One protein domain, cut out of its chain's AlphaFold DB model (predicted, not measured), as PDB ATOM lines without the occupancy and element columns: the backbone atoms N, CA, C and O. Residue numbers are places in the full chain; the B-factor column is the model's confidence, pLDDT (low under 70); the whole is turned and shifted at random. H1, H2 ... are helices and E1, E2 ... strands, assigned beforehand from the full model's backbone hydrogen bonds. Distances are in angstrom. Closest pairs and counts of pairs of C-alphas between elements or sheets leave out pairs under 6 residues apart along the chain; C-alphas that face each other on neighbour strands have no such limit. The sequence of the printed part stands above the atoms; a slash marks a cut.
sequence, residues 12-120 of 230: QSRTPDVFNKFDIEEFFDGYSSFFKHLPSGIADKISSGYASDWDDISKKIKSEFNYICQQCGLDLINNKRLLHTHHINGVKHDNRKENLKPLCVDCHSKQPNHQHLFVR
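What this domain is: This is residues 12 to 120 of the 230 residues of the protein "HNHc domain-containing protein" of Methylophaga thiooxydans DMS010 (UniProt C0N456). With little regular structure, this is mainly loops round a small core, the hairpin E1 and E2, with H3 packed on it and H4 beside E1; residues 12 to 24, of which 16 to 20 belong to H1, stick out. The printed part has 109 residues, 38 in named elements of mixed class, in the order H1 H2 H3 E1 E2 H4; the sheet is antiparallel. It is only just compact, close to loose, with a radius of gyration of the C-alphas of 15.2 A, spanning 44 by 29 by 28 A.

How they stand to each other: H1, residues 16 to 20, is apart from H2, residues 24 to 30. The closest C-alphas of H3, residues 54 to 64, and E1, residues 83 to 87, are Ser 58 and Thr 85, 5.8 A. E1 and E2, residues 100 to 104, form an antiparallel hairpin at 144 degrees, with N 84 and O 103 2.8 A apart, within hydrogen-bond range. The closest C-alphas of E1 and H4, residues 105 to 109, are Leu 83 and Val 105, 5.9 A. In H1, H2, H3 and H4 every O i to N i+4 pair is within hydrogen-bond range.

Where its parts are: H1 begins at C-alpha 16 (115.168, 141.060, 60.464). H3 is 15.3 A long, E1 and E2 13.2 A each. H4 ends at C-alpha 109 (100.450, 140.381, 80.509).

The domain as a whole: The farthest C-alphas, Arg 14 and Asp 56, are 45.6 A apart. The printed part has no cut. The links H2 to H3, H3 to E1 and E1 to E2 are long. Residues 12 to 20, 23 to 31, 33 to 51 and 113 to 116 have pLDDT under 70.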
ATOM      1  N   GLN A  12     107.226 131.570  61.643       60.50
ATOM      2  CA  GLN A  12     106.391 132.584  60.981       60.50
ATOM      3  C   GLN A  12     107.180 133.503  60.026       60.50
ATOM      4  O   GLN A  12     106.621 133.979  59.040       60.50
ATOM      5  N   SER A  13     108.479 133.729  60.270       50.56
ATOM      6  CA  SER A  13     109.505 134.179  59.302       50.56
ATOM      7  C   SER A  13     110.794 134.552  60.038       50.56
ATOM      8  O   SER A  13     110.759 135.156  61.109       50.56
ATOM      9  N   ARG A  14     111.958 134.322  59.411       55.38
ATOM     10  CA  ARG A  14     113.257 134.878  59.853       55.38
ATOM     11  C   ARG A  14     113.360 136.376  59.530       55.38
ATOM     12  O   ARG A  14     114.307 136.815  58.880       55.38
ATOM     13  N   THR A  15     112.355 137.161  59.897       54.34
ATOM     14  CA  THR A  15     112.327 138.592  59.588       54.34
ATOM     15  C   THR A  15     113.399 139.322  60.400       54.34
ATOM     16  O   THR A  15     113.426 139.155  61.625       54.34
ATOM     17  N   PRO A  16     114.237 140.168  59.768       58.28
ATOM     18  CA  PRO A  16     115.168 141.060  60.464       58.28
ATOM     19  C   PRO A  16     114.483 141.884  61.560       58.28
ATOM     20  O   PRO A  16     115.102 142.195  62.568       58.28
ATOM     21  N   ASP A  17     113.189 142.162  61.407       62.16
ATOM     22  CA  ASP A  17     112.356 142.886  62.365       62.16
ATOM     23  C   ASP A  17     112.324 142.288  63.774       62.16
ATOM     24  O   ASP A  17     112.370 143.054  64.729       62.16
ATOM     25  N   VAL A  18     112.291 140.961  63.941       60.78
ATOM     26  CA  VAL A  18     112.308 140.347  65.289       60.78
ATOM     27  C   VAL A  18     113.646 140.603  65.980       60.78
ATOM     28  O   VAL A  18     113.689 140.780  67.193       60.78
ATOM     29  N   PHE A  19     114.735 140.655  65.207       60.44
ATOM     30  CA  PHE A  19     116.069 140.950  65.721       60.44
ATOM     31  C   PHE A  19     116.258 142.447  65.984       60.44
ATOM     32  O   PHE A  19     116.745 142.834  67.041       60.44
ATOM     33  N   ASN A  20     115.824 143.288  65.047       63.81
ATOM     34  CA  ASN A  20     115.979 144.741  65.106       63.81
ATOM     35  C   ASN A  20     115.047 145.402  66.132       63.81
ATOM     36  O   ASN A  20     115.362 146.479  66.627       63.81
ATOM     37  N   LYS A  21     113.910 144.770  66.446       71.06
ATOM     38  CA  LYS A  21     112.942 145.210  67.467       71.06
ATOM     39  C   LYS A  21     113.015 144.353  68.733       71.06
ATOM     40  O   LYS A  21     112.042 144.292  69.476       71.06
ATOM     41  N   PHE A  22     114.116 143.630  68.944       73.19
ATOM     42  CA  PHE A  22     114.284 142.852  70.163       73.19
ATOM     43  C   PHE A  22     114.365 143.782  71.365       73.19
ATOM     44  O   PHE A  22     115.275 144.605  71.458       73.19
ATOM     45  N   ASP A  23     113.433 143.598  72.288       69.56
ATOM     46  CA  ASP A  23     113.410 144.289  73.561       69.56
ATOM     47  C   ASP A  23     113.685 143.286  74.687       69.56
ATOM     48  O   ASP A  23     113.089 142.206  74.754       69.56
ATOM     49  N   ILE A  24     114.665 143.609  75.530       66.06
ATOM     50  CA  ILE A  24     115.117 142.712  76.595       66.06
ATOM     51  C   ILE A  24     114.119 142.655  77.754       66.06
ATOM     52  O   ILE A  24     114.002 141.602  78.376       66.06
ATOM     53  N   GLU A  25     113.404 143.750  78.031       62.34
ATOM     54  CA  GLU A  25     112.373 143.788  79.069       62.34
ATOM     55  C   GLU A  25     111.213 142.885  78.612       62.34
ATOM     56  O   GLU A  25     110.955 141.876  79.267       62.34
ATOM     57  N   GLU A  26     110.683 143.111  77.400       60.97
ATOM     58  CA  GLU A  26     109.660 142.265  76.755       60.97
ATOM     59  C   GLU A  26     110.029 140.775  76.775       60.97
ATOM     60  O   GLU A  26     109.194 139.900  77.030       60.97
ATOM     61  N   PHE A  27     111.297 140.473  76.491       69.00
ATOM     62  CA  PHE A  27     111.796 139.112  76.519       69.00
ATOM     63  C   PHE A  27     111.675 138.493  77.912       69.00
ATOM     64  O   PHE A  27     111.098 137.416  78.037       69.00
ATOM     65  N   PHE A  28     112.209 139.135  78.955       66.75
ATOM     66  CA  PHE A  28     112.162 138.581  80.312       66.75
ATOM     67  C   PHE A  28     110.738 138.386  80.808       66.75
ATOM     68  O   PHE A  28     110.462 137.410  81.509       66.75
ATOM     69  N   ASP A  29     109.836 139.260  80.393       63.66
ATOM     70  CA  ASP A  29     108.460 139.172  80.814       63.66
ATOM     71  C   ASP A  29     107.716 137.979  80.222       63.66
ATOM     72  O   ASP A  29     106.996 137.272  80.932       63.66
ATOM     73  N   GLY A  30     107.950 137.707  78.934       59.25
ATOM     74  CA  GLY A  30     107.390 136.543  78.257       59.25
ATOM     75  C   GLY A  30     107.772 135.231  78.944       59.25
ATOM     76  O   GLY A  30     106.982 134.295  78.901       59.25
ATOM     77  N   TYR A  31     108.926 135.182  79.624       69.19
ATOM     78  CA  TYR A  31     109.427 134.019  80.370       69.19
ATOM     79  C   TYR A  31     109.337 134.181  81.895       69.19
ATOM     80  O   TYR A  31     109.985 133.429  82.623       69.19
ATOM     81  N   SER A  32     108.545 135.139  82.387       71.25
ATOM     82  CA  SER A  32     108.409 135.464  83.815       71.25
ATOM     83  C   SER A  32     108.138 134.239  84.695       71.25
ATOM     84  O   SER A  32     108.803 134.054  85.715       71.25
ATOM     85  N   SER A  33     107.255 133.347  84.253       68.19
ATOM     86  CA  SER A  33     106.901 132.094  84.933       68.19
ATOM     87  C   SER A  33     108.090 131.160  85.215       68.19
ATOM     88  O   SER A  33     108.055 130.388  86.173       68.19
ATOM     89  N   PHE A  34     109.187 131.261  84.455       68.69
ATOM     90  CA  PHE A  34     110.404 130.463  84.650       68.69
ATOM     91  C   PHE A  34     111.368 131.041  85.701       68.69
ATOM     92  O   PHE A  34     112.329 130.363  86.090       68.69
ATOM     93  N   PHE A  35     111.144 132.268  86.181       69.12
ATOM     94  CA  PHE A  35     112.011 132.926  87.158       69.12
ATOM     95  C   PHE A  35     111.401 132.902  88.563       69.12
ATOM     96  O   PHE A  35     110.274 133.332  88.783       69.12
ATOM     97  N   LYS A  36     112.188 132.474  89.562       60.50
ATOM     98  CA  LYS A  36     111.798 132.606  90.980       60.50
ATOM     99  C   LYS A  36     111.862 134.055  91.475       60.50
ATOM    100  O   LYS A  36     111.063 134.455  92.314       60.50
ATOM    101  N   HIS A  37     112.820 134.824  90.959       57.31
ATOM    102  CA  HIS A  37     113.045 136.230  91.289       57.31
ATOM    103  C   HIS A  37     113.464 136.980  90.020       57.31
ATOM    104  O   HIS A  37     114.284 136.465  89.258       57.31
ATOM    105  N   LEU A  38     112.924 138.182  89.798       56.41
ATOM    106  CA  LEU A  38     113.403 139.065  88.731       56.41
ATOM    107  C   LEU A  38     114.789 139.638  89.064       56.41
ATOM    108  O   LEU A  38     115.077 139.892  90.236       56.41
ATOM    109  N   PRO A  39     115.620 139.930  88.048       57.28
ATOM    110  CA  PRO A  39     116.819 140.739  88.228       57.28
ATOM    111  C   PRO A  39     116.486 142.125  88.815       57.28
ATOM    112  O   PRO A  39     115.567 142.807  88.350       57.28
ATOM    113  N   SER A  40     117.251 142.559  89.821       45.31
ATOM    114  CA  SER A  40     117.152 143.901  90.415       45.31
ATOM    115  C   SER A  40     117.447 144.976  89.361       45.31
ATOM    116  O   SER A  40     118.511 144.942  88.741       45.31
ATOM    117  N   GLY A  41     116.506 145.901  89.144       50.84
ATOM    118  CA  GLY A  41     116.563 146.953  88.117       50.84
ATOM    119  C   GLY A  41     115.355 146.987  87.168       50.84
ATOM    120  O   GLY A  41     114.973 148.066  86.722       50.84
ATOM    121  N   ILE A  42     114.706 145.841  86.911       52.25
ATOM    122  CA  ILE A  42     113.460 145.771  86.113       52.25
ATOM    123  C   ILE A  42     112.239 146.068  86.999       52.25
ATOM    124  O   ILE A  42     111.366 146.845  86.621       52.25
ATOM    125  N   ALA A  43     112.210 145.523  88.220       46.28
ATOM    126  CA  ALA A  43     111.108 145.714  89.168       46.28
ATOM    127  C   ALA A  43     110.888 147.189  89.573       46.28
ATOM    128  O   ALA A  43     109.747 147.621  89.748       46.28
ATOM    129  N   ASP A  44     111.963 147.978  89.667       41.41
ATOM    130  CA  ASP A  44     111.922 149.355  90.177       41.41
ATOM    131  C   ASP A  44     111.326 150.366  89.177       41.41
ATOM    132  O   ASP A  44     110.764 151.383  89.582       41.41
ATOM    133  N   LYS A  45     111.361 150.083  87.865       47.59
ATOM    134  CA  LYS A  45     110.755 150.956  86.838       47.59
ATOM    135  C   LYS A  45     109.227 150.852  86.765       47.59
ATOM    136  O   LYS A  45     108.576 151.804  86.326       47.59
ATOM    137  N   ILE A  46     108.643 149.731  87.198       50.97
ATOM    138  CA  ILE A  46     107.211 149.414  87.018       50.97
ATOM    139  C   ILE A  46     106.313 150.405  87.785       50.97
ATOM    140  O   ILE A  46     105.235 150.775  87.301       50.97
ATOM    141  N   SER A  47     106.786 150.901  88.932       47.41
ATOM    142  CA  SER A  47     106.040 151.770  89.853       47.41
ATOM    143  C   SER A  47     106.118 153.270  89.536       47.41
ATOM    144  O   SER A  47     105.286 154.037  90.021       47.41
ATOM    145  N   SER A  48     107.061 153.714  88.699       47.22
ATOM    146  CA  SER A  48     107.187 155.140  88.379       47.22
ATOM    147  C   SER A  48     106.074 155.585  87.411       47.22
ATOM    148  O   SER A  48     105.896 155.016  86.327       47.22
ATOM    149  N   GLY A  49     105.276 156.575  87.832       56.84
ATOM    150  CA  GLY A  49     104.297 157.267  86.980       56.84
ATOM    151  C   GLY A  49     102.812 157.113  87.334       56.84
ATOM    152  O   GLY A  49     101.987 157.632  86.585       56.84
ATOM    153  N   TYR A  50     102.448 156.436  88.429       60.78
ATOM    154  CA  TYR A  50     101.056 156.414  88.901       60.78
ATOM    155  C   TYR A  50     100.734 157.632  89.777       60.78
ATOM    156  O   TYR A  50     101.589 158.133  90.508       60.78
ATOM    157  N   ALA A  51      99.489 158.102  89.698       66.50
ATOM    158  CA  ALA A  51      98.963 159.118  90.605       66.50
ATOM    159  C   ALA A  51      98.835 158.562  92.036       66.50
ATOM    160  O   ALA A  51      98.680 157.355  92.231       66.50
ATOM    161  N   SER A  52      98.875 159.439  93.042       73.19
ATOM    162  CA  SER A  52      98.818 159.055  94.463       73.19
ATOM    163  C   SER A  52      97.517 158.356  94.876       73.19
ATOM    164  O   SER A  52      97.487 157.692  95.904       73.19
ATOM    165  N   ASP A  53      96.448 158.503  94.093       82.31
ATOM    166  CA  ASP A  53      95.112 157.938  94.320       82.31
ATOM    167  C   ASP A  53      94.823 156.681  93.476       82.31
ATOM    168  O   ASP A  53      93.702 156.163  93.477       82.31
ATOM    169  N   TRP A  54      95.827 156.155  92.761       85.88
ATOM    170  CA  TRP A  54      95.659 155.017  91.852       85.88
ATOM    171  C   TRP A  54      95.059 153.779  92.527       85.88
ATOM    172  O   TRP A  54      94.214 153.106  91.935       85.88
ATOM    173  N   ASP A  55      95.449 153.486  93.766       86.88
ATOM    174  CA  ASP A  55      94.932 152.326  94.493       86.88
ATOM    175  C   ASP A  55      93.413 152.393  94.679       86.88
ATOM    176  O   ASP A  55      92.726 151.375  94.548       86.88
ATOM    177  N   ASP A  56      92.872 153.583  94.936       91.12
ATOM    178  CA  ASP A  56      91.440 153.786  95.139       91.12
ATOM    179  C   ASP A  56      90.682 153.763  93.811       91.12
ATOM    180  O   ASP A  56      89.646 153.097  93.704       91.12
ATOM    181  N   ILE A  57      91.239 154.387  92.767       91.75
ATOM    182  CA  ILE A  57      90.703 154.320  91.398       91.75
ATOM    183  C   ILE A  57      90.635 152.861  90.932       91.75
ATOM    184  O   ILE A  57      89.589 152.388  90.483       91.75
ATOM    185  N   SER A  58      91.729 152.119  91.093       93.06
ATOM    186  CA  SER A  58      91.843 150.719  90.694       93.06
ATOM    187  C   SER A  58      90.865 149.828  91.465       93.06
ATOM    188  O   SER A  58      90.176 149.000  90.866       93.06
ATOM    189  N   LYS A  59      90.736 150.009  92.788       94.81
ATOM    190  CA  LYS A  59      89.743 149.278  93.596       94.81
ATOM    191  C   LYS A  59      88.317 149.576  93.141       94.81
ATOM    192  O   LYS A  59      87.546 148.631  92.973       94.81
ATOM    193  N   LYS A  60      87.984 150.851  92.914       96.00
ATOM    194  CA  LYS A  60      86.658 151.278  92.458       96.00
ATOM    195  C   LYS A  60      86.312 150.636  91.118       96.00
ATOM    196  O   LYS A  60      85.306 149.937  91.036       96.00
ATOM    197  N   ILE A  61      87.184 150.769  90.119       96.81
ATOM    198  CA  ILE A  61      86.979 150.177  88.793       96.81
ATOM    199  C   ILE A  61      86.804 148.656  88.892       96.81
ATOM    200  O   ILE A  61      85.823 148.122  88.387       96.81
ATOM    201  N   LYS A  62      87.668 147.943  89.624       97.12
ATOM    202  CA  LYS A  62      87.511 146.489  89.807       97.12
ATOM    203  C   LYS A  62      86.187 146.106  90.476       97.12
ATOM    204  O   LYS A  62      85.585 145.111  90.080       97.12
ATOM    205  N   SER A  63      85.723 146.889  91.451       97.12
ATOM    206  CA  SER A  63      84.439 146.653  92.120       97.12
ATOM    207  C   SER A  63      83.230 146.903  91.213       97.12
ATOM    208  O   SER A  63      82.285 146.123  91.256       97.12
ATOM    209  N   GLU A  64      83.281 147.914  90.338       96.88
ATOM    210  CA  GLU A  64      82.202 148.227  89.386       96.88
ATOM    211  C   GLU A  64      81.958 147.094  88.380       96.88
ATOM    212  O   GLU A  64      80.838 146.908  87.912       96.88
ATOM    213  N   PHE A  65      82.995 146.310  88.079       97.25
ATOM    214  CA  PHE A  65      82.917 145.134  87.212       97.25
ATOM    215  C   PHE A  65      82.816 143.816  87.996       97.25
ATOM    216  O   PHE A  65      83.107 142.755  87.446       97.25
ATOM    217  N   ASN A  66      82.435 143.857  89.279       97.94
ATOM    218  CA  ASN A  66      82.283 142.682  90.151       97.94
ATOM    219  C   ASN A  66      83.524 141.775  90.207       97.94
ATOM    220  O   ASN A  66      83.414 140.573  90.408       97.94
ATOM    221  N   TYR A  67      84.715 142.349  90.029       98.12
ATOM    222  CA  TYR A  67      85.972 141.611  89.920       98.12
ATOM    223  C   TYR A  67      86.016 140.575  88.778       98.12
ATOM    224  O   TYR A  67      86.801 139.627  88.830       98.12
ATOM    225  N   ILE A  68      85.227 140.778  87.722       98.44
ATOM    226  CA  ILE A  68      85.221 139.931  86.527       98.44
ATOM    227  C   ILE A  68      86.226 140.474  85.507       98.44
ATOM    228  O   ILE A  68      86.181 141.648  85.118       98.44
ATOM    229  N   CYS A  69      87.116 139.606  85.025       98.00
ATOM    230  CA  CYS A  69      88.024 139.924  83.928       98.00
ATOM    231  C   CYS A  69      87.234 140.271  82.657       98.00
ATOM    232  O   CYS A  69      86.550 139.425  82.083       98.00
ATOM    233  N   GLN A  70      87.413 141.488  82.147       97.75
ATOM    234  CA  GLN A  70      86.699 142.006  80.973       97.75
ATOM    235  C   GLN A  70      87.227 141.468  79.627       97.75
ATOM    236  O   GLN A  70      86.892 141.996  78.566       97.75
ATOM    237  N   GLN A  71      88.106 140.463  79.648       95.19
ATOM    238  CA  GLN A  71      88.602 139.788  78.444       95.19
ATOM    239  C   GLN A  71      88.190 138.321  78.377       95.19
ATOM    240  O   GLN A  71      87.759 137.870  77.322       95.19
ATOM    241  N   CYS A  72      88.340 137.575  79.473       94.75
ATOM    242  CA  CYS A  72      88.030 136.145  79.497       94.75
ATOM    243  C   CYS A  72      86.800 135.786  80.336       94.75
ATOM    244  O   CYS A  72      86.449 134.614  80.389       94.75
ATOM    245  N   GLY A  73      86.165 136.750  81.010       96.81
ATOM    246  CA  GLY A  73      84.995 136.503  81.856       96.81
ATOM    247  C   GLY A  73      85.301 135.848  83.204       96.81
ATOM    248  O   GLY A  73      84.372 135.529  83.931       96.81
ATOM    249  N   LEU A  74      86.580 135.659  83.553       97.62
ATOM    250  CA  LEU A  74      86.992 135.036  84.812       97.62
ATOM    251  C   LEU A  74      86.538 135.850  86.022       97.62
ATOM    252  O   LEU A  74      86.968 136.996  86.179       97.62
ATOM    253  N   ASP A  75      85.728 135.241  86.884       98.38
ATOM    254  CA  ASP A  75      85.353 135.798  88.179       98.38
ATOM    255  C   ASP A  75      86.508 135.617  89.173       98.38
ATOM    256  O   ASP A  75      86.968 134.502  89.448       98.38
ATOM    257  N   LEU A  76      86.993 136.742  89.699       98.25
ATOM    258  CA  LEU A  76      88.080 136.819  90.667       98.25
ATOM    259  C   LEU A  76      87.636 137.466  91.987       98.25
ATOM    260  O   LEU A  76      88.481 137.968  92.731       98.25
ATOM    261  N   ILE A  77      86.344 137.434  92.331       97.75
ATOM    262  CA  ILE A  77      85.821 138.007  93.582       97.75
ATOM    263  C   ILE A  77      86.516 137.436  94.826       97.75
ATOM    264  O   ILE A  77      86.822 138.183  95.757       97.75
ATOM    265  N   ASN A  78      86.846 136.141  94.797       97.56
ATOM    266  CA  ASN A  78      87.573 135.435  95.859       97.56
ATOM    267  C   ASN A  78      89.099 135.449  95.661       97.56
ATOM    268  O   ASN A  78      89.842 135.005  96.529       97.56
ATOM    269  N   ASN A  79      89.578 135.987  94.536       97.44
ATOM    270  CA  ASN A  79      90.987 136.023  94.146       97.44
ATOM    271  C   ASN A  79      91.383 137.418  93.633       97.44
ATOM    272  O   ASN A  79      92.073 137.563  92.626       97.44
ATOM    273  N   LYS A  80      90.960 138.473  94.343       96.44
ATOM    274  CA  LYS A  80      91.054 139.880  93.897       96.44
ATOM    275  C   LYS A  80      92.471 140.345  93.551       96.44
ATOM    276  O   LYS A  80      92.625 141.304  92.794       96.44
ATOM    277  N   ARG A  81      93.493 139.686  94.115       95.25
ATOM    278  CA  ARG A  81      94.913 139.935  93.818       95.25
ATOM    279  C   ARG A  81      95.285 139.597  92.372       95.25
ATOM    280  O   ARG A  81      96.205 140.194  91.841       95.25
ATOM    281  N   LEU A  82      94.551 138.679  91.739       96.88
ATOM    282  CA  LEU A  82      94.778 138.236  90.362       96.88
ATOM    283  C   LEU A  82      94.092 139.138  89.327       96.88
ATOM    284  O   LEU A  82      94.159 138.842  88.136       96.88
ATOM    285  N   LEU A  83      93.418 140.212  89.755       97.19
ATOM    286  CA  LEU A  83      92.761 141.174  88.876       97.19
ATOM    287  C   LEU A  83      93.472 142.528  88.942       97.19
ATOM    288  O   LEU A  83      93.530 143.188  89.989       97.19
ATOM    289  N   HIS A  84      93.980 142.955  87.796       94.31
ATOM    290  CA  HIS A  84      94.641 144.235  87.587       94.31
ATOM    291  C   HIS A  84      93.731 145.188  86.807       94.31
ATOM    292  O   HIS A  84      92.802 144.762  86.123       94.31
ATOM    293  N   THR A  85      94.016 146.483  86.902       93.12
ATOM    294  CA  THR A  85      93.392 147.507  86.061       93.12
ATOM    295  C   THR A  85      94.378 147.864  84.956       93.12
ATOM    296  O   THR A  85      95.511 148.235  85.249       93.12
ATOM    297  N   HIS A  86      93.959 147.697  83.706       92.00
ATOM    298  CA  HIS A  86      94.744 147.976  82.509       92.00
ATOM    299  C   HIS A  86      94.368 149.345  81.935       92.00
ATOM    300  O   HIS A  86      93.181 149.618  81.738       92.00
ATOM    301  N   HIS A  87      95.370 150.177  81.646       90.12
ATOM    302  CA  HIS A  87      95.212 151.409  80.871       90.12
ATOM    303  C   HIS A  87      95.244 151.070  79.378       90.12
ATOM    304  O   HIS A  87      96.299 150.737  78.841       90.12
ATOM    305  N   ILE A  88      94.100 151.185  78.701       89.19
ATOM    306  CA  ILE A  88      93.916 150.742  77.307       89.19
ATOM    307  C   ILE A  88      94.884 151.458  76.353       89.19
ATOM    308  O   ILE A  88      95.441 150.840  75.449       89.19
ATOM    309  N   ASN A  89      95.114 152.756  76.556       85.56
ATOM    310  CA  ASN A  89      96.059 153.541  75.758       85.56
ATOM    311  C   ASN A  89      97.522 153.469  76.245       85.56
ATOM    312  O   ASN A  89      98.382 154.117  75.652       85.56
ATOM    313  N   GLY A  90      97.809 152.738  77.330       81.56
ATOM    314  CA  GLY A  90      99.134 152.658  77.962       81.56
ATOM    315  C   GLY A  90      99.574 153.912  78.731       81.56
ATOM    316  O   GLY A  90     100.678 153.952  79.272       81.56
ATOM    317  N   VAL A  91      98.727 154.939  78.817       81.69
ATOM    318  CA  VAL A  91      99.026 156.198  79.499       81.69
ATOM    319  C   VAL A  91      98.601 156.100  80.967       81.69
ATOM    320  O   VAL A  91      97.435 156.301  81.299       81.69
ATOM    321  N   LYS A  92      99.562 155.831  81.863       81.50
ATOM    322  CA  LYS A  92      99.327 155.569  83.306       81.50
ATOM    323  C   LYS A  92      98.600 156.685  84.078       81.50
ATOM    324  O   LYS A  92      98.058 156.427  85.147       81.50
ATOM    325  N   HIS A  93      98.610 157.919  83.570       80.25
ATOM    326  CA  HIS A  93      97.935 159.067  84.189       80.25
ATOM    327  C   HIS A  93      96.530 159.330  83.626       80.25
ATOM    328  O   HIS A  93      95.793 160.155  84.168       80.25
ATOM    329  N   ASP A  94      96.138 158.648  82.548       84.00
ATOM    330  CA  ASP A  94      94.803 158.773  81.971       84.00
ATOM    331  C   ASP A  94      93.821 157.847  82.699       84.00
ATOM    332  O   ASP A  94      93.536 156.727  82.273       84.00
ATOM    333  N   ASN A  95      93.313 158.340  83.827       88.00
ATOM    334  CA  ASN A  95      92.410 157.609  84.714       88.00
ATOM    335  C   ASN A  95      90.925 157.755  84.338       88.00
ATOM    336  O   ASN A  95      90.046 157.488  85.163       88.00
ATOM    337  N   ARG A  96      90.613 158.193  83.110       90.75
ATOM    338  CA  ARG A  96      89.230 158.211  82.617       90.75
ATOM    339  C   ARG A  96      88.685 156.789  82.596       90.75
ATOM    340  O   ARG A  96      89.366 155.871  82.147       90.75
ATOM    341  N   LYS A  97      87.449 156.603  83.056       91.94
ATOM    342  CA  LYS A  97      86.832 155.276  83.191       91.94
ATOM    343  C   LYS A  97      86.837 154.500  81.872       91.94
ATOM    344  O   LYS A  97      87.063 153.297  81.877       91.94
ATOM    345  N   GLU A  98      86.654 155.189  80.751       92.81
ATOM    346  CA  GLU A  98      86.638 154.601  79.408       92.81
ATOM    347  C   GLU A  98      88.016 154.070  78.977       92.81
ATOM    348  O   GLU A  98      88.093 153.252  78.065       92.81
ATOM    349  N   ASN A  99      89.092 154.519  79.630       91.12
ATOM    350  CA  ASN A  99      90.463 154.071  79.399       91.12
ATOM    351  C   ASN A  99      90.903 152.951  80.361       91.12
ATOM    352  O   ASN A  99      91.999 152.416  80.212       91.12
ATOM    353  N   LEU A 100      90.078 152.587  81.349       93.12
ATOM    354  CA  LEU A 100      90.427 151.610  82.380       93.12
ATOM    355  C   LEU A 100      89.639 150.314  82.200       93.12
ATOM    356  O   LEU A 100      88.411 150.309  82.150       93.12
ATOM    357  N   LYS A 101      90.353 149.185  82.159       95.44
ATOM    358  CA  LYS A 101      89.757 147.860  81.959       95.44
ATOM    359  C   LYS A 101      90.272 146.845  82.985       95.44
ATOM    360  O   LYS A 101      91.468 146.563  82.999       95.44
ATOM    361  N   PRO A 102      89.410 146.239  83.820       97.06
ATOM    362  CA  PRO A 102      89.813 145.122  84.671       97.06
ATOM    363  C   PRO A 102      90.191 143.883  83.857       97.06
ATOM    364  O   PRO A 102      89.370 143.361  83.101       97.06
ATOM    365  N   LEU A 103      91.406 143.373  84.044       96.94
ATOM    366  CA  LEU A 103      91.919 142.164  83.398       96.94
ATOM    367  C   LEU A 103      92.577 141.252  84.436       96.94
ATOM    368  O   LEU A 103      93.232 141.735  85.360       96.94
ATOM    369  N   CYS A 104      92.427 139.930  84.294       96.56
ATOM    370  CA  CYS A 104      93.233 139.013  85.098       96.56
ATOM    371  C   CYS A 104      94.714 139.170  84.735       96.56
ATOM    372  O   CYS A 104      95.019 139.566  83.608       96.56
ATOM    373  N   VAL A 105      95.626 138.854  85.656       94.00
ATOM    374  CA  VAL A 105      97.070 139.062  85.439       94.00
ATOM    375  C   VAL A 105      97.586 138.394  84.163       94.00
ATOM    376  O   VAL A 105      98.360 139.008  83.440       94.00
ATOM    377  N   ASP A 106      97.056 137.219  83.817       93.44
ATOM    378  CA  ASP A 106      97.387 136.504  82.579       93.44
ATOM    379  C   ASP A 106      96.850 137.191  81.304       93.44
ATOM    380  O   ASP A 106      97.545 137.316  80.302       93.44
ATOM    381  N   CYS A 107      95.607 137.687  81.308       94.00
ATOM    382  CA  CYS A 107      95.093 138.457  80.166       94.00
ATOM    383  C   CYS A 107      95.775 139.822  80.038       94.00
ATOM    384  O   CYS A 107      95.875 140.352  78.930       94.00
ATOM    385  N   HIS A 108      96.205 140.392  81.164       92.31
ATOM    386  CA  HIS A 108      96.874 141.680  81.216       92.31
ATOM    387  C   HIS A 108      98.301 141.596  80.659       92.31
ATOM    388  O   HIS A 108      98.643 142.417  79.814       92.31
ATOM    389  N   SER A 109      99.090 140.584  81.044       87.88
ATOM    390  CA  SER A 109     100.450 140.381  80.509       87.88
ATOM    391  C   SER A 109     100.475 140.156  78.992       87.88
ATOM    392  O   SER A 109     101.464 140.450  78.326       87.88
ATOM    393  N   LYS A 110      99.355 139.689  78.425       88.25
ATOM    394  CA  LYS A 110      99.154 139.488  76.981       88.25
ATOM    395  C   LYS A 110      98.646 140.736  76.235       88.25
ATOM    396  O   LYS A 110      98.422 140.649  75.028       88.25
ATOM    397  N   GLN A 111      98.427 141.877  76.901       87.12
ATOM    398  CA  GLN A 111      98.052 143.123  76.214       87.12
ATOM    399  C   GLN A 111      99.261 143.775  75.518       87.12
ATOM    400  O   GLN A 111     100.385 143.689  76.022       87.12
ATOM    401  N   PRO A 112      99.050 144.498  74.401       79.81
ATOM    402  CA  PRO A 112     100.105 145.286  73.768       79.81
ATOM    403  C   PRO A 112     100.748 146.272  74.755       79.81
ATOM    404  O   PRO A 112     100.054 146.899  75.560       79.81
ATOM    405  N   ASN A 113     102.071 146.437  74.681       66.50
ATOM    406  CA  ASN A 113     102.855 147.364  75.516       66.50
ATOM    407  C   ASN A 113     102.762 147.119  77.038       66.50
ATOM    408  O   ASN A 113     103.174 147.972  77.819       66.50
ATOM    409  N   HIS A 114     102.210 145.980  77.470       65.81
ATOM    410  CA  HIS A 114     102.093 145.585  78.883       65.81
ATOM    411  C   HIS A 114     102.826 144.279  79.158       65.81
ATOM    412  O   HIS A 114     102.507 143.554  80.101       65.81
ATOM    413  N   GLN A 115     103.831 144.009  78.328       55.78
ATOM    414  CA  GLN A 115     104.641 142.822  78.469       55.78
ATOM    415  C   GLN A 115     105.378 142.857  79.807       55.78
ATOM    416  O   GLN A 115     105.375 141.825  80.425       55.78
ATOM    417  N   HIS A 116     105.717 144.010  80.398       61.16
ATOM    418  CA  HIS A 116     106.382 144.202  81.716       61.16
ATOM    419  C   HIS A 116     105.710 143.642  82.985       61.16
ATOM    420  O   HIS A 116     106.133 143.932  84.107       61.16
ATOM    421  N   LEU A 117     104.629 142.878  82.846       70.31
ATOM    422  CA  LEU A 117     103.918 142.255  83.954       70.31
ATOM    423  C   LEU A 117     104.461 140.858  84.232       70.31
ATOM    424  O   LEU A 117     104.155 139.891  83.540       70.31
ATOM    425  N   PHE A 118     105.192 140.755  85.336       74.62
ATOM    426  CA  PHE A 118     105.567 139.473  85.909       74.62
ATOM    427  C   PHE A 118     104.331 138.724  86.413       74.62
ATOM    428  O   PHE A 118     103.692 139.150  87.380       74.62
ATOM    429  N   VAL A 119     104.023 137.590  85.782       84.56
ATOM    430  CA  VAL A 119     103.008 136.651  86.266       84.56
ATOM    431  C   VAL A 119     103.729 135.458  86.869       84.56
ATOM    432  O   VAL A 119     104.557 134.814  86.225       84.56
ATOM    433  N   ARG A 120     103.446 135.173  88.140       88.19
ATOM    434  CA  ARG A 120     104.029 134.009  88.801       88.19
ATOM    435  C   ARG A 120     103.421 132.737  88.236       88.19
ATOM    436  O   ARG A 120     102.222 132.689  87.984       88.19
TER     437      ARG A 120